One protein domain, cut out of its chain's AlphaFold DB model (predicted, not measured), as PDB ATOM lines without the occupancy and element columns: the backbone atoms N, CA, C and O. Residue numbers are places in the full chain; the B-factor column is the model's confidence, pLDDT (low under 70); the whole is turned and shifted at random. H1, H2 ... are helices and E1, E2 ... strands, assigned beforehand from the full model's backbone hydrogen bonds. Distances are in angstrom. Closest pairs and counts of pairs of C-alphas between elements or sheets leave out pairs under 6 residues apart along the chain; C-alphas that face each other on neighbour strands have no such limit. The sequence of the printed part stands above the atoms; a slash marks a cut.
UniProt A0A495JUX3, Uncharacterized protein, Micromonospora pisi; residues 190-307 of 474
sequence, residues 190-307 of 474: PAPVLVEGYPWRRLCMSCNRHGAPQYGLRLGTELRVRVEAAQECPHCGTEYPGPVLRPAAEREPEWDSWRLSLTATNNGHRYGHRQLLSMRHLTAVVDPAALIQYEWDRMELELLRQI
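This is residues 190 to 307 of the 474 residues of an uncharacterized protein of Micromonospora pisi (UniProt A0A495JUX3). A twisted sheet of three long antiparallel strands, E5, E6 and E7 in that order, has the long helix H2 packed slantwise on one face. The hairpin E3 and E4 makes one end of the long axis and the short helix H1 lies toward the other, while the small hairpin E1 and E2 lies beside H2. The printed part has 118 residues with seven named strands, E1 to E7, followed by H1 and H2; its class is mixed. It is compact, with a radius of gyration of the C-alphas of 15.4 A, yet elongated, spanning 53 by 30 by 23 A.

E5, residues 245 to 252, E6, residues 257 to 266, and E7, residues 269 to 278, form a meander, each strand the antiparallel neighbour of the one before. N 248 and O 261 are 2.8 A apart, and N 262 and O 273 2.9 A, within hydrogen-bond range. H2, residues 288 to 306, is on this sheet over E6 and E7, at a height over the sheet of 8.6 A; its closest C-alphas to E7 are those of His 273 and Leu 303, 6.2 A apart. On the local plane it stands at 31 degrees to E6, only just slantwise to the strands. H1, residues 279 to 284, is also on the sheet, and with H2 on one face this gives two layers, helices on one face of a sheet. H1 and H2 are close but not clearly touching, with the C-alphas of Leu 282 and Pro 288 closest at 5.3 A, at a steep tilt of 58 degrees, opposite ways. In both helices every O i to N i+4 pair is within hydrogen-bond range. E1, residues 202 to 204, and E2, residues 209 to 211, are a hairpin, with N 204 and O 209 3.0 A apart; the closest C-alphas of E1 and H2 are those of Arg 202 and Asp 297, 7.0 A. E2 runs on into E3, residues 214 to 219, at 94 degrees. E3 and E4, residues 227 to 232, are a hairpin, with N 216 and O 230 2.9 A apart; both strands are apart from H2.

E5 is 22.0 A long, E6 29.6 A, E7 30.1 A and H2 27.4 A. C-alpha 202, where E1 begins, is at (1.480, 37.981, -44.268), and C-alpha 306, where H2 ends, at (1.279, 29.451, -59.302).

The two C-alphas farthest apart, those of Leu 223 and Ala 284, are 53.9 A apart. The printed part has no cut; the link from E4 to E5 is long, with 12 residues. The mean pLDDT of the printed part is 82.5, and 21 residues are under 70, within residues 190 to 198 and 217 to 228.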
ATOM      1  N   PRO A 190       9.582  50.208 -44.731       41.12
ATOM      2  CA  PRO A 190       8.247  49.693 -44.432       41.12
ATOM      3  C   PRO A 190       7.319  49.792 -45.655       41.12
ATOM      4  O   PRO A 190       7.388  50.751 -46.425       41.12
ATOM      5  N   ALA A 191       6.437  48.800 -45.825       45.97
ATOM      6  CA  ALA A 191       5.461  48.758 -46.916       45.97
ATOM      7  C   ALA A 191       4.520  49.979 -46.905       45.97
ATOM      8  O   ALA A 191       4.114  50.412 -45.822       45.97
ATOM      9  N   PRO A 192       4.076  50.481 -48.072       39.94
ATOM     10  CA  PRO A 192       2.943  51.397 -48.127       39.94
ATOM     11  C   PRO A 192       1.662  50.717 -47.610       39.94
ATOM     12  O   PRO A 192       1.398  49.549 -47.901       39.94
ATOM     13  N   VAL A 193       0.869  51.459 -46.834       46.22
ATOM     14  CA  VAL A 193      -0.485  51.081 -46.395       46.22
ATOM     15  C   VAL A 193      -1.421  51.190 -47.601       46.22
ATOM     16  O   VAL A 193      -1.412  52.214 -48.276       46.22
ATOM     17  N   LEU A 194      -2.191  50.139 -47.905       55.88
ATOM     18  CA  LEU A 194      -2.896  50.018 -49.196       55.88
ATOM     19  C   LEU A 194      -4.427  50.101 -49.098       55.88
ATOM     20  O   LEU A 194      -5.081  50.248 -50.122       55.88
ATOM     21  N   VAL A 195      -4.995  50.087 -47.890       52.44
ATOM     22  CA  VAL A 195      -6.397  50.442 -47.611       52.44
ATOM     23  C   VAL A 195      -6.390  51.335 -46.376       52.44
ATOM     24  O   VAL A 195      -5.730  50.983 -45.396       52.44
ATOM     25  N   GLU A 196      -7.098  52.468 -46.389       52.59
ATOM     26  CA  GLU A 196      -7.319  53.254 -45.168       52.59
ATOM     27  C   GLU A 196      -7.870  52.335 -44.064       52.59
ATOM     28  O   GLU A 196      -8.971  51.803 -44.170       52.59
ATOM     29  N   GLY A 197      -7.060  52.086 -43.030       58.34
ATOM     30  CA  GLY A 197      -7.429  51.272 -41.869       58.34
ATOM     31  C   GLY A 197      -7.093  49.774 -41.924       58.34
ATOM     32  O   GLY A 197      -7.041  49.161 -40.861       58.34
ATOM     33  N   TYR A 198      -6.782  49.181 -43.087       66.81
ATOM     34  CA  TYR A 198      -6.553  47.725 -43.202       66.81
ATOM     35  C   TYR A 198      -5.205  47.401 -43.870       66.81
ATOM     36  O   TYR A 198      -5.139  47.165 -45.080       66.81
ATOM     37  N   PRO A 199      -4.090  47.406 -43.114       77.25
ATOM     38  CA  PRO A 199      -2.792  47.042 -43.665       77.25
ATOM     39  C   PRO A 199      -2.770  45.551 -44.013       77.25
ATOM     40  O   PRO A 199      -3.085  44.718 -43.167       77.25
ATOM     41  N   TRP A 200      -2.346  45.215 -45.232       86.94
ATOM     42  CA  TRP A 200      -2.052  43.830 -45.600       86.94
ATOM     43  C   TRP A 200      -0.944  43.263 -44.706       86.94
ATOM     44  O   TRP A 200       0.097  43.898 -44.502       86.94
ATOM     45  N   ARG A 201      -1.164  42.056 -44.185       92.31
ATOM     46  CA  ARG A 201      -0.200  41.308 -43.376       92.31
ATOM     47  C   ARG A 201      -0.020  39.921 -43.978       92.31
ATOM     48  O   ARG A 201      -0.982  39.352 -44.478       92.31
ATOM     49  N   ARG A 202       1.193  39.376 -43.902       91.50
ATOM     50  CA  ARG A 202       1.480  37.981 -44.268       91.50
ATOM     51  C   ARG A 202       1.475  37.117 -43.015       91.50
ATOM     52  O   ARG A 202       1.947  37.571 -41.969       91.50
ATOM     53  N   LEU A 203       0.986  35.885 -43.119       90.81
ATOM     54  CA  LEU A 203       1.092  34.889 -42.052       90.81
ATOM     55  C   LEU A 203       2.487  34.259 -42.063       90.81
ATOM     56  O   LEU A 203       2.899  33.628 -43.036       90.81
ATOM     57  N   CYS A 204       3.245  34.420 -40.979       89.94
ATOM     58  CA  CYS A 204       4.552  33.782 -40.877       89.94
ATOM     59  C   CYS A 204       4.407  32.327 -40.442       89.94
ATOM     60  O   CYS A 204       4.036  32.059 -39.304       89.94
ATOM     61  N   MET A 205       4.809  31.392 -41.301       85.31
ATOM     62  CA  MET A 205       4.784  29.954 -40.999       85.31
ATOM     63  C   MET A 205       5.700  29.556 -39.827       85.31
ATOM     64  O   MET A 205       5.510  28.501 -39.234       85.31
ATOM     65  N   SER A 206       6.699  30.381 -39.487       83.75
ATOM     66  CA  SER A 206       7.664  30.083 -38.420       83.75
ATOM     67  C   SER A 206       7.158  30.448 -37.027       83.75
ATOM     68  O   SER A 206       7.421  29.713 -36.083       83.75
ATOM     69  N   CYS A 207       6.483  31.590 -36.877       86.81
ATOM     70  CA  CYS A 207       5.983  32.059 -35.578       86.81
ATOM     71  C   CYS A 207       4.452  32.084 -35.485       86.81
ATOM     72  O   CYS A 207       3.916  32.450 -34.441       86.81
ATOM     73  N   ASN A 208       3.759  31.702 -36.563       87.75
ATOM     74  CA  ASN A 208       2.305  31.689 -36.704       87.75
ATOM     75  C   ASN A 208       1.639  33.035 -36.368       87.75
ATOM     76  O   ASN A 208       0.583  33.088 -35.744       87.75
ATOM     77  N   ARG A 209       2.290  34.143 -36.745       88.50
ATOM     78  CA  ARG A 209       1.783  35.507 -36.533       88.50
ATOM     79  C   ARG A 209       1.665  36.251 -37.851       88.50
ATOM     80  O   ARG A 209       2.572  36.187 -38.683       88.50
ATOM     81  N   HIS A 210       0.589  37.020 -37.995       90.56
ATOM     82  CA  HIS A 210       0.451  37.990 -39.073       90.56
ATOM     83  C   HIS A 210       1.315  39.220 -38.808       90.56
ATOM     84  O   HIS A 210       1.281  39.814 -37.727       90.56
ATOM     85  N   GLY A 211       2.078  39.638 -39.810       88.00
ATOM     86  CA  GLY A 211       2.889  40.847 -39.736       88.00
ATOM     87  C   GLY A 211       2.981  41.554 -41.078       88.00
ATOM     88  O   GLY A 211       2.959  40.913 -42.128       88.00
ATOM     89  N   ALA A 212       3.100  42.882 -41.046       89.12
ATOM     90  CA  ALA A 212       3.465  43.642 -42.235       89.12
ATOM     91  C   ALA A 212       4.901  43.246 -42.629       89.12
ATOM     92  O   ALA A 212       5.805  43.414 -41.805       89.12
ATOM     93  N   PRO A 213       5.124  42.675 -43.824       87.38
ATOM     94  CA  PRO A 213       6.444  42.184 -44.191       87.38
ATOM     95  C   PRO A 213       7.457  43.325 -44.274       87.38
ATOM     96  O   PRO A 213       7.157  44.405 -44.791       87.38
ATOM     97  N   GLN A 214       8.667  43.061 -43.790       83.06
ATOM     98  CA  GLN A 214       9.817  43.949 -43.949       83.06
ATOM     99  C   GLN A 214      10.531  43.603 -45.259       83.06
ATOM    100  O   GLN A 214      10.700  42.426 -45.567       83.06
ATOM    101  N   TYR A 215      10.907  44.603 -46.059       80.00
ATOM    102  CA  TYR A 215      11.568  44.376 -47.349       80.00
ATOM    103  C   TYR A 215      13.077  44.352 -47.179       80.00
ATOM    104  O   TYR A 215      13.659  45.360 -46.781       80.00
ATOM    105  N   GLY A 216      13.675  43.219 -47.530       73.50
ATOM    106  CA  GLY A 216      15.105  42.968 -47.444       73.50
ATOM    107  C   GLY A 216      15.736  42.631 -48.781       73.50
ATOM    108  O   GLY A 216      15.074  42.540 -49.819       73.50
ATOM    109  N   LEU A 217      17.045  42.413 -48.730       69.38
ATOM    110  CA  LEU A 217      17.850  41.912 -49.834       69.38
ATOM    111  C   LEU A 217      18.474  40.583 -49.399       69.38
ATOM    112  O   LEU A 217      19.210  40.560 -48.415       69.38
ATOM    113  N   ARG A 218      18.220  39.496 -50.133       63.28
ATOM    114  CA  ARG A 218      18.907  38.212 -49.941       63.28
ATOM    115  C   ARG A 218      20.034  38.047 -50.948       63.28
ATOM    116  O   ARG A 218      19.933  38.484 -52.095       63.28
ATOM    117  N   LEU A 219      21.088  37.357 -50.531       57.78
ATOM    118  CA  LEU A 219      22.134  36.878 -51.424       57.78
ATOM    119  C   LEU A 219      21.695  35.515 -51.968       57.78
ATOM    120  O   LEU A 219      21.491  34.576 -51.205       57.78
ATOM    121  N   GLY A 220      21.515  35.419 -53.282       56.91
ATOM    122  CA  GLY A 220      21.213  34.164 -53.959       56.91
ATOM    123  C   GLY A 220      22.310  33.127 -53.708       56.91
ATOM    124  O   GLY A 220      23.491  33.460 -53.638       56.91
ATOM    125  N   THR A 221      21.910  31.864 -53.584       48.50
ATOM    126  CA  THR A 221      22.788  30.726 -53.268       48.50
ATOM    127  C   THR A 221      23.662  30.268 -54.440       48.50
ATOM    128  O   THR A 221      24.519  29.403 -54.270       48.50
ATOM    129  N   GLU A 222      23.485  30.835 -55.636       49.00
ATOM    130  CA  GLU A 222      24.315  30.514 -56.796       49.00
ATOM    131  C   GLU A 222      25.654  31.273 -56.767       49.00
ATOM    132  O   GLU A 222      25.729  32.430 -56.362       49.00
ATOM    133  N   LEU A 223      26.718  30.644 -57.289       42.94
ATOM    134  CA  LEU A 223      28.099  31.164 -57.434       42.94
ATOM    135  C   LEU A 223      28.222  32.555 -58.098       42.94
ATOM    136  O   LEU A 223      29.303  33.145 -58.126       42.94
ATOM    137  N   ARG A 224      27.127  33.090 -58.643       44.69
ATOM    138  CA  ARG A 224      26.964  34.499 -58.989       44.69
ATOM    139  C   ARG A 224      26.026  35.116 -57.963       44.69
ATOM    140  O   ARG A 224      24.819  34.932 -58.070       44.69
ATOM    141  N   VAL A 225      26.587  35.864 -57.015       46.84
ATOM    142  CA  VAL A 225      25.850  36.609 -55.986       46.84
ATOM    143  C   VAL A 225      24.783  37.489 -56.652       46.84
ATOM    144  O   VAL A 225      25.074  38.583 -57.138       46.84
ATOM    145  N   ARG A 226      23.547  36.993 -56.737       50.31
ATOM    146  CA  ARG A 226      22.384  37.772 -57.161       50.31
ATOM    147  C   ARG A 226      21.733  38.318 -55.910       50.31
ATOM    148  O   ARG A 226      21.360  37.556 -55.030       50.31
ATOM    149  N   VAL A 227      21.625  39.635 -55.829       59.91
ATOM    150  CA  VAL A 227      20.864  40.279 -54.765       59.91
ATOM    151  C   VAL A 227      19.397  40.236 -55.176       59.91
ATOM    152  O   VAL A 227      19.016  40.863 -56.164       59.91
ATOM    153  N   GLU A 228      18.586  39.468 -54.459       68.06
ATOM    154  CA  GLU A 228      17.152  39.344 -54.719       68.06
ATOM    155  C   GLU A 228      16.371  40.026 -53.601       68.06
ATOM    156  O   GLU A 228      16.745  39.952 -52.434       68.06
ATOM    157  N   ALA A 229      15.286  40.714 -53.945       75.94
ATOM    158  CA  ALA A 229      14.418  41.280 -52.925       75.94
ATOM    159  C   ALA A 229      13.697  40.143 -52.182       75.94
ATOM    160  O   ALA A 229      13.177  39.227 -52.820       75.94
ATOM    161  N   ALA A 230      13.648  40.229 -50.857       84.25
ATOM    162  CA  ALA A 230      12.976  39.273 -49.983       84.25
ATOM    163  C   ALA A 230      12.012  40.000 -49.034       84.25
ATOM    164  O   ALA A 230      12.087  41.219 -48.858       84.25
ATOM    165  N   GLN A 231      11.076  39.254 -48.453       88.12
ATOM    166  CA  GLN A 231      10.185  39.747 -47.405       88.12
ATOM    167  C   GLN A 231      10.432  38.948 -46.132       88.12
ATOM    168  O   GLN A 231      10.441  37.723 -46.181       88.12
ATOM    169  N   GLU A 232      10.562  39.622 -44.996       89.19
ATOM    170  CA  GLU A 232      10.824  38.990 -43.701       89.19
ATOM    171  C   GLU A 232       9.702  39.249 -42.702       89.19
ATOM    172  O   GLU A 232       9.022  40.285 -42.729       89.19
ATOM    173  N   CYS A 233       9.491  38.277 -41.814       88.00
ATOM    174  CA  CYS A 233       8.536  38.398 -40.731       88.00
ATOM    175  C   CYS A 233       9.014  39.437 -39.707       88.00
ATOM    176  O   CYS A 233      10.068  39.236 -39.102       88.00
ATOM    177  N   PRO A 234       8.216  40.476 -39.397       85.56
ATOM    178  CA  PRO A 234       8.618  41.494 -38.424       85.56
ATOM    179  C   PRO A 234       8.714  40.960 -36.987       85.56
ATOM    180  O   PRO A 234       9.243  41.644 -36.119       85.56
ATOM    181  N   HIS A 235       8.166  39.770 -36.712       83.44
ATOM    182  CA  HIS A 235       8.122  39.194 -35.365       83.44
ATOM    183  C   HIS A 235       9.319  38.297 -35.053       83.44
ATOM    184  O   HIS A 235       9.741  38.241 -33.903       83.44
ATOM    185  N   CYS A 236       9.837  37.563 -36.041       84.44
ATOM    186  CA  CYS A 236      10.897  36.573 -35.828       84.44
ATOM    187  C   CYS A 236      12.054  36.655 -36.833       84.44
ATOM    188  O   CYS A 236      12.953  35.824 -36.764       84.44
ATOM    189  N   GLY A 237      12.022  37.592 -37.787       83.12
ATOM    190  CA  GLY A 237      13.049  37.754 -38.825       83.12
ATOM    191  C   GLY A 237      13.073  36.650 -39.887       83.12
ATOM    192  O   GLY A 237      13.840  36.728 -40.838       83.12
ATOM    193  N   THR A 238      12.238  35.614 -39.768       87.00
ATOM    194  CA  THR A 238      12.209  34.526 -40.753       87.00
ATOM    195  C   THR A 238      11.704  35.041 -42.100       87.00
ATOM    196  O   THR A 238      10.633  35.654 -42.168       87.00
ATOM    197  N   GLU A 239      12.446  34.744 -43.168       85.38
ATOM    198  CA  GLU A 239      12.050  35.017 -44.552       85.38
ATOM    199  C   GLU A 239      10.711  34.336 -44.870       85.38
ATOM    200  O   GLU A 239      10.491  33.156 -44.575       85.38
ATOM    201  N   TYR A 240       9.795  35.090 -45.469       89.38
ATOM    202  CA  TYR A 240       8.567  34.531 -46.002       89.38
ATOM    203  C   TYR A 240       8.858  33.724 -47.274       89.38
ATOM    204  O   TYR A 240       9.677  34.140 -48.091       89.38
ATOM    205  N   PRO A 241       8.151  32.607 -47.507       85.94
ATOM    206  CA  PRO A 241       8.336  31.825 -48.719       85.94
ATOM    207  C   PRO A 241       7.936  32.618 -49.973       85.94
ATOM    208  O   PRO A 241       6.969  33.392 -49.970       85.94
ATOM    209  N   GLY A 242       8.667  32.362 -51.060       87.88
ATOM    210  CA  GLY A 242       8.394  32.900 -52.389       87.88
ATOM    211  C   GLY A 242       8.957  34.304 -52.653       87.88
ATOM    212  O   GLY A 242       9.712  34.850 -51.852       87.88
ATOM    213  N   PRO A 243       8.632  34.892 -53.819       89.81
ATOM    214  CA  PRO A 243       9.063  36.242 -54.166       89.81
ATOM    215  C   PRO A 243       8.332  37.305 -53.337       89.81
ATOM    216  O   PRO A 243       7.305  37.054 -52.708       89.81
ATOM    217  N   VAL A 244       8.819  38.543 -53.421       91.06
ATOM    218  CA  VAL A 244       8.145  39.715 -52.851       91.06
ATOM    219  C   VAL A 244       6.741  39.868 -53.432       91.06
ATOM    220  O   VAL A 244       6.577  40.083 -54.639       91.06
ATOM    221  N   LEU A 245       5.736  39.826 -52.558       91.81
ATOM    222  CA  LEU A 245       4.347  40.077 -52.923       91.81
ATOM    223  C   LEU A 245       4.026  41.565 -52.747       91.81
ATOM    224  O   LEU A 245       4.410  42.191 -51.757       91.81
ATOM    225  N   ARG A 246       3.331  42.132 -53.729       91.31
ATOM    226  CA  ARG A 246       2.920  43.537 -53.790       91.31
ATOM    227  C   ARG A 246       1.398  43.605 -53.780       91.31
ATOM    228  O   ARG A 246       0.793  43.269 -54.808       91.31
ATOM    229  N   PRO A 247       0.784  44.006 -52.661       92.31
ATOM    230  CA  PRO A 247      -0.653  44.176 -52.600       92.31
ATOM    231  C   PRO A 247      -1.042  45.510 -53.232       92.31
ATOM    232  O   PRO A 247      -0.244  46.444 -53.314       92.31
ATOM    233  N   ALA A 248      -2.287  45.595 -53.659       89.38
ATOM    234  CA  ALA A 248      -2.976  46.818 -54.011       89.38
ATOM    235  C   ALA A 248      -4.454  46.626 -53.709       89.38
ATOM    236  O   ALA A 248      -4.999  45.547 -53.939       89.38
ATOM    237  N   ALA A 249      -5.099  47.654 -53.185       88.19
ATOM    238  CA  ALA A 249      -6.523  47.629 -52.942       88.19
ATOM    239  C   ALA A 249      -7.127  48.930 -53.448       88.19
ATOM    240  O   ALA A 249      -6.646  50.019 -53.149       88.19
ATOM    241  N   GLU A 250      -8.157  48.797 -54.267       89.88
ATOM    242  CA  GLU A 250      -8.763  49.911 -54.979       89.88
ATOM    243  C   GLU A 250     -10.272  49.837 -54.780       89.88
ATOM    244  O   GLU A 250     -10.875  48.773 -54.924       89.88
ATOM    245  N   ARG A 251     -10.895  50.960 -54.420       89.06
ATOM    246  CA  ARG A 251     -12.354  51.042 -54.377       89.06
ATOM    247  C   ARG A 251     -12.880  51.111 -55.808       89.06
ATOM    248  O   ARG A 251     -12.373  51.897 -56.600       89.06
ATOM    249  N   GLU A 252     -13.911  50.329 -56.101       91.12
ATOM    250  CA  GLU A 252     -14.599  50.251 -57.391       91.12
ATOM    251  C   GLU A 252     -16.019  50.816 -57.223       91.12
ATOM    252  O   GLU A 252     -16.937  50.071 -56.855       91.12
ATOM    253  N   PRO A 253     -16.227  52.136 -57.424       88.62
ATOM    254  CA  PRO A 253     -17.499  52.792 -57.119       88.62
ATOM    255  C   PRO A 253     -18.658  52.255 -57.955       88.62
ATOM    256  O   PRO A 253     -19.771  52.149 -57.454       88.62
ATOM    257  N   GLU A 254     -18.386  51.877 -59.208       91.50
ATOM    258  CA  GLU A 254     -19.382  51.336 -60.142       91.50
ATOM    259  C   GLU A 254     -20.037  50.047 -59.629       91.50
ATOM    260  O   GLU A 254     -21.199  49.777 -59.921       91.50
ATOM    261  N   TRP A 255     -19.300  49.269 -58.834       89.00
ATOM    262  CA  TRP A 255     -19.702  47.946 -58.352       89.00
ATOM    263  C   TRP A 255     -19.988  47.922 -56.849       89.00
ATOM    264  O   TRP A 255     -20.231  46.850 -56.297       89.00
ATOM    265  N   ASP A 256     -19.894  49.082 -56.192       92.19
ATOM    266  CA  ASP A 256     -19.911  49.231 -54.735       92.19
ATOM    267  C   ASP A 256     -19.074  48.138 -54.044       92.19
ATOM    268  O   ASP A 256     -19.553  47.330 -53.241       92.19
ATOM    269  N   SER A 257     -17.806  48.033 -54.450       92.88
ATOM    270  CA  SER A 257     -16.907  46.964 -54.009       92.88
ATOM    271  C   SER A 257     -15.466  47.443 -53.835       92.88
ATOM    272  O   SER A 257     -15.090  48.532 -54.270       92.88
ATOM    273  N   TRP A 258     -14.655  46.620 -53.177       90.69
ATOM    274  CA  TRP A 258     -13.204  46.740 -53.117       90.69
ATOM    275  C   TRP A 258     -12.556  45.685 -54.001       90.69
ATOM    276  O   TRP A 258     -12.850  44.497 -53.881       90.69
ATOM    277  N   ARG A 259     -11.629  46.106 -54.856       93.88
ATOM    278  CA  ARG A 259     -10.761  45.229 -55.635       93.88
ATOM    279  C   ARG A 259      -9.436  45.050 -54.914       93.88
ATOM    280  O   ARG A 259      -8.593  45.943 -54.935       93.88
ATOM    281  N   LEU A 260      -9.234  43.877 -54.330       93.62
ATOM    282  CA  LEU A 260      -7.941  43.433 -53.826       93.62
ATOM    283  C   LEU A 260      -7.130  42.839 -54.981       93.62
ATOM    284  O   LEU A 260      -7.638  42.058 -55.784       93.62
ATOM    285  N   SER A 261      -5.861  43.207 -55.080       92.69
ATOM    286  CA  SER A 261      -4.910  42.694 -56.062       92.69
ATOM    287  C   SER A 261      -3.613  42.322 -55.361       92.69
ATOM    288  O   SER A 261      -3.059  43.124 -54.619       92.69
ATOM    289  N   LEU A 262      -3.093  41.129 -55.625       94.38
ATOM    290  CA  LEU A 262      -1.786  40.690 -55.146       94.38
ATOM    291  C   LEU A 262      -0.931  40.342 -56.355       94.38
ATOM    292  O   LEU A 262      -1.367  39.582 -57.217       94.38
ATOM    293  N   THR A 263       0.263  40.919 -56.460       93.94
ATOM    294  CA  THR A 263       1.161  40.664 -57.592       93.94
ATOM    295  C   THR A 263       2.552  40.274 -57.133       93.94
ATOM    296  O   THR A 263       3.034  40.754 -56.114       93.94
ATOM    297  N   ALA A 264       3.207  39.419 -57.906       93.44
ATOM    298  CA  ALA A 264       4.569  38.974 -57.662       93.44
ATOM    299  C   ALA A 264       5.365  38.987 -58.966       93.44
ATOM    300  O   ALA A 264       4.801  38.924 -60.061       93.44
ATOM    301  N   THR A 265       6.687  39.073 -58.871       89.06
ATOM    302  CA  THR A 265       7.577  38.874 -60.020       89.06
ATOM    303  C   THR A 265       8.631  37.853 -59.638       89.06
ATOM    304  O   THR A 265       9.349  38.061 -58.665       89.06
ATOM    305  N   ASN A 266       8.710  36.757 -60.389       86.50
ATOM    306  CA  ASN A 266       9.718  35.717 -60.202       86.50
ATOM    307  C   ASN A 266      10.336  35.373 -61.558       86.50
ATOM    308  O   ASN A 266       9.607  35.150 -62.522       86.50
ATOM    309  N   ASN A 267      11.668  35.369 -61.650       84.56
ATOM    310  CA  ASN A 267      12.403  35.072 -62.887       84.56
ATOM    311  C   ASN A 267      11.918  35.861 -64.123       84.56
ATOM    312  O   ASN A 267      11.852  35.331 -65.227       84.56
ATOM    313  N   GLY A 268      11.541  37.131 -63.940       86.12
ATOM    314  CA  GLY A 268      11.034  37.996 -65.015       86.12
ATOM    315  C   GLY A 268       9.567  37.765 -65.404       86.12
ATOM    316  O   GLY A 268       9.006  38.570 -66.143       86.12
ATOM    317  N   HIS A 269       8.913  36.733 -64.870       88.44
ATOM    318  CA  HIS A 269       7.486  36.496 -65.058       88.44
ATOM    319  C   HIS A 269       6.674  37.201 -63.972       88.44
ATOM    320  O   HIS A 269       6.995  37.132 -62.783       88.44
ATOM    321  N   ARG A 270       5.607  37.891 -64.389       92.56
ATOM    322  CA  ARG A 270       4.665  38.552 -63.485       92.56
ATOM    323  C   ARG A 270       3.488  37.628 -63.205       92.56
ATOM    324  O   ARG A 270       2.811  37.194 -64.130       92.56
ATOM    325  N   TYR A 271       3.222  37.413 -61.927       93.81
ATOM    326  CA  TYR A 271       2.073  36.668 -61.428       93.81
ATOM    327  C   TYR A 271       1.121  37.645 -60.746       93.81
ATOM    328  O   TYR A 271       1.552  38.660 -60.184       93.81
ATOM    329  N   GLY A 272      -0.176  37.369 -60.808       93.62
ATOM    330  CA  GLY A 272      -1.172  38.228 -60.192       93.62
ATOM    331  C   GLY A 272      -2.448  37.479 -59.861       93.62
ATOM    332  O   GLY A 272      -2.890  36.634 -60.629       93.62
ATOM    333  N   HIS A 273      -3.045  37.838 -58.735       95.25
ATOM    334  CA  HIS A 273      -4.357  37.377 -58.320       95.25
ATOM    335  C   HIS A 273      -5.219  38.585 -57.943       95.25
ATOM    336  O   HIS A 273      -4.698  39.595 -57.458       95.25
ATOM    337  N   ARG A 274      -6.526  38.513 -58.202       95.06
ATOM    338  CA  ARG A 274      -7.478  39.595 -57.923       95.06
ATOM    339  C   ARG A 274      -8.739  39.038 -57.283       95.06
ATOM    340  O   ARG A 274      -9.272  38.053 -57.773       95.06
ATOM    341  N   GLN A 275      -9.236  39.727 -56.264       95.19
ATOM    342  CA  GLN A 275     -10.473  39.393 -55.572       95.19
ATOM    343  C   GLN A 275     -11.334  40.650 -55.429       95.19
ATOM    344  O   GLN A 275     -10.841  41.708 -55.043       95.19
ATOM    345  N   LEU A 276     -12.624  40.535 -55.741       94.44
ATOM    346  CA  LEU A 276     -13.606  41.591 -55.493       94.44
ATOM    347  C   LEU A 276     -14.356  41.293 -54.192       94.44
ATOM    348  O   LEU A 276     -14.831  40.176 -53.984       94.44
ATOM    349  N   LEU A 277     -14.475  42.301 -53.333       91.44
ATOM    350  CA  LEU A 277     -15.222  42.262 -52.083       91.44
ATOM    351  C   LEU A 277     -16.351  43.282 -52.139       91.44
ATOM    352  O   LEU A 277     -16.111  44.486 -52.119       91.44
ATOM    353  N   SER A 278     -17.593  42.811 -52.211       92.50
ATOM    354  CA  SER A 278     -18.755  43.702 -52.177       92.50
ATOM    355  C   SER A 278     -18.815  44.463 -50.851       92.50
ATOM    356  O   SER A 278     -18.673  43.860 -49.785       92.50
ATOM    357  N   MET A 279     -19.112  45.765 -50.903       88.12
ATOM    358  CA  MET A 279     -19.355  46.578 -49.709       88.12
ATOM    359  C   MET A 279     -20.494  46.016 -48.865       88.12
ATOM    360  O   MET A 279     -20.403  46.034 -47.645       88.12
ATOM    361  N   ARG A 280     -21.522  45.429 -49.492       90.38
ATOM    362  CA  ARG A 280     -22.611  44.743 -48.783       90.38
ATOM    363  C   ARG A 280     -22.120  43.556 -47.954       90.38
ATOM    364  O   ARG A 280     -22.670  43.290 -46.895       90.38
ATOM    365  N   HIS A 281     -21.118  42.825 -48.441       85.62
ATOM    366  CA  HIS A 281     -20.533  41.712 -47.694       85.62
ATOM    367  C   HIS A 281     -19.679  42.253 -46.542       85.62
ATOM    368  O   HIS A 281     -19.837  41.815 -45.407       85.62
ATOM    369  N   LEU A 282     -18.851  43.266 -46.813       82.94
ATOM    370  CA  LEU A 282     -18.020  43.912 -45.795       82.94
ATOM    371  C   LEU A 282     -18.846  44.532 -44.661       82.94
ATOM    372  O   LEU A 282     -18.437  44.448 -43.514       82.94
ATOM    373  N   THR A 283     -20.013  45.114 -44.944       85.69
ATOM    374  CA  THR A 283     -20.884  45.696 -43.908       85.69
ATOM    375  C   THR A 283     -21.735  44.668 -43.167       85.69
ATOM    376  O   THR A 283     -22.245  44.972 -42.092       85.69
ATOM    377  N   ALA A 284     -21.905  43.464 -43.720       84.69
ATOM    378  CA  ALA A 284     -22.683  42.396 -43.096       84.69
ATOM    379  C   ALA A 284     -21.875  41.559 -42.090       84.69
ATOM    380  O   ALA A 284     -22.472  40.844 -41.285       84.69
ATOM    381  N   VAL A 285     -20.539  41.617 -42.133       80.69
ATOM    382  CA  VAL A 285     -19.665  40.877 -41.213       80.69
ATOM    383  C   VAL A 285     -19.333  41.691 -39.965       80.69
ATOM    384  O   VAL A 285     -19.183  42.907 -40.019       80.69
ATOM    385  N   VAL A 286     -19.195  40.994 -38.833       81.31
ATOM    386  CA  VAL A 286     -18.888  41.600 -37.524       81.31
ATOM    387  C   VAL A 286     -17.511  42.265 -37.521       81.31
ATOM    388  O   VAL A 286     -17.351  43.338 -36.947       81.31
ATOM    389  N   ASP A 287     -16.537  41.642 -38.187       82.62
ATOM    390  CA  ASP A 287     -15.182  42.168 -38.331       82.62
ATOM    391  C   ASP A 287     -14.766  42.191 -39.816       82.62
ATOM    392  O   ASP A 287     -14.304  41.182 -40.366       82.62
ATOM    393  N   PRO A 288     -14.919  43.344 -40.490       81.69
ATOM    394  CA  PRO A 288     -14.474  43.520 -41.867       81.69
ATOM    395  C   PRO A 288     -12.956  43.345 -42.033       81.69
ATOM    396  O   PRO A 288     -12.513  42.919 -43.099       81.69
ATOM    397  N   ALA A 289     -12.155  43.634 -40.996       84.31
ATOM    398  CA  ALA A 289     -10.701  43.481 -41.045       84.31
ATOM    399  C   ALA A 289     -10.311  42.010 -41.164       84.31
ATOM    400  O   ALA A 289      -9.476  41.659 -41.999       84.31
ATOM    401  N   ALA A 290     -10.941  41.154 -40.356       83.75
ATOM    402  CA  ALA A 290     -10.717  39.715 -40.389       83.75
ATOM    403  C   ALA A 290     -11.102  39.113 -41.747       83.75
ATOM    404  O   ALA A 290     -10.350  38.299 -42.281       83.75
ATOM    405  N   LEU A 291     -12.217  39.553 -42.348       86.25
ATOM    406  CA  LEU A 291     -12.611  39.108 -43.689       86.25
ATOM    407  C   LEU A 291     -11.583  39.530 -44.750       86.25
ATOM    408  O   LEU A 291     -11.166  38.708 -45.561       86.25
ATOM    409  N   ILE A 292     -11.144  40.793 -44.735       88.69
ATOM    410  CA  ILE A 292     -10.122  41.287 -45.670       88.69
ATOM    411  C   ILE A 292      -8.808  40.514 -45.493       88.69
ATOM    412  O   ILE A 292      -8.190  40.127 -46.482       88.69
ATOM    413  N   GLN A 293      -8.380  40.266 -44.252       92.31
ATOM    414  CA  GLN A 293      -7.164  39.502 -43.971       92.31
ATOM    415  C   GLN A 293      -7.281  38.044 -44.434       92.31
ATOM    416  O   GLN A 293      -6.343  37.523 -45.030       92.31
ATOM    417  N   TYR A 294      -8.435  37.407 -44.228       90.88
ATOM    418  CA  TYR A 294      -8.705  36.064 -44.736       90.88
ATOM    419  C   TYR A 294      -8.597  35.997 -46.265       90.88
ATOM    420  O   TYR A 294      -7.967  35.087 -46.809       90.88
ATOM    421  N   GLU A 295      -9.162  36.981 -46.971       92.81
ATOM    422  CA  GLU A 295      -9.033  37.051 -48.427       92.81
ATOM    423  C   GLU A 295      -7.581  37.249 -48.855       92.81
ATOM    424  O   GLU A 295      -7.128  36.594 -49.792       92.81
ATOM    425  N   TRP A 296      -6.812  38.073 -48.144       93.81
ATOM    426  CA  TRP A 296      -5.384  38.206 -48.411       93.81
ATOM    427  C   TRP A 296      -4.613  36.896 -48.249       93.81
ATOM    428  O   TRP A 296      -3.824  36.560 -49.134       93.81
ATOM    429  N   ASP A 297      -4.861  36.150 -47.172       92.31
ATOM    430  CA  ASP A 297      -4.207  34.863 -46.914       92.31
ATOM    431  C   ASP A 297      -4.544  33.846 -48.019       92.31
ATOM    432  O   ASP A 297      -3.670  33.133 -48.526       92.31
ATOM    433  N   ARG A 298      -5.808  33.821 -48.463       94.19
ATOM    434  CA  ARG A 298      -6.266  32.974 -49.572       94.19
ATOM    435  C   ARG A 298      -5.584  33.344 -50.891       94.19
ATOM    436  O   ARG A 298      -5.044  32.467 -51.566       94.19
ATOM    437  N   MET A 299      -5.558  34.635 -51.231       94.44
ATOM    438  CA  MET A 299      -4.899  35.144 -52.438       94.44
ATOM    439  C   MET A 299      -3.391  34.864 -52.433       94.44
ATOM    440  O   MET A 299      -2.830  34.531 -53.475       94.44
ATOM    441  N   GLU A 300      -2.727  34.997 -51.281       93.88
ATOM    442  CA  GLU A 300      -1.308  34.678 -51.116       93.88
ATOM    443  C   GLU A 300      -1.034  33.203 -51.414       93.88
ATOM    444  O   GLU A 300      -0.177  32.900 -52.246       93.88
ATOM    445  N   LEU A 301      -1.784  32.288 -50.797       92.12
ATOM    446  CA  LEU A 301      -1.625  30.849 -51.020       92.12
ATOM    447  C   LEU A 301      -1.860  30.464 -52.484       92.12
ATOM    448  O   LEU A 301      -1.091  29.685 -53.051       92.12
ATOM    449  N   GLU A 302      -2.905  31.003 -53.112       93.88
ATOM    450  CA  GLU A 302      -3.203  30.742 -54.522       93.88
ATOM    451  C   GLU A 302      -2.121  31.295 -55.454       93.88
ATOM    452  O   GLU A 302      -1.731  30.619 -56.407       93.88
ATOM    453  N   LEU A 303      -1.598  32.492 -55.173       92.88
ATOM    454  CA  LEU A 303      -0.539  33.107 -55.967       92.88
ATOM    455  C   LEU A 303       0.792  32.358 -55.819       92.88
ATOM    456  O   LEU A 303       1.458  32.107 -56.822       92.88
ATOM    457  N   LEU A 304       1.174  31.965 -54.601       91.62
ATOM    458  CA  LEU A 304       2.411  31.216 -54.345       91.62
ATOM    459  C   LEU A 304       2.396  29.835 -55.012       91.62
ATOM    460  O   LEU A 304       3.411  29.432 -55.575       91.62
ATOM    461  N   ARG A 305       1.243  29.154 -55.050       91.88
ATOM    462  CA  ARG A 305       1.072  27.885 -55.789       91.88
ATOM    463  C   ARG A 305       1.281  28.022 -57.300       91.88
ATOM    464  O   ARG A 305       1.636  27.050 -57.954       91.88
ATOM    465  N   GLN A 306       1.059  29.206 -57.870       91.81
ATOM    466  CA  GLN A 306       1.279  29.451 -59.302       91.81
ATOM    467  C   GLN A 306       2.748  29.726 -59.641       91.81
ATOM    468  O   GLN A 306       3.122  29.690 -60.814       91.81
ATOM    469  N   ILE A 307       3.577  30.040 -58.643       89.38
ATOM    470  CA  ILE A 307       4.963  30.455 -58.840       89.38
ATOM    471  C   ILE A 307       5.876  29.231 -58.658       89.38
ATOM    472  O   ILE A 307       5.990  28.711 -57.547       89.38
TER     473      ILE A 307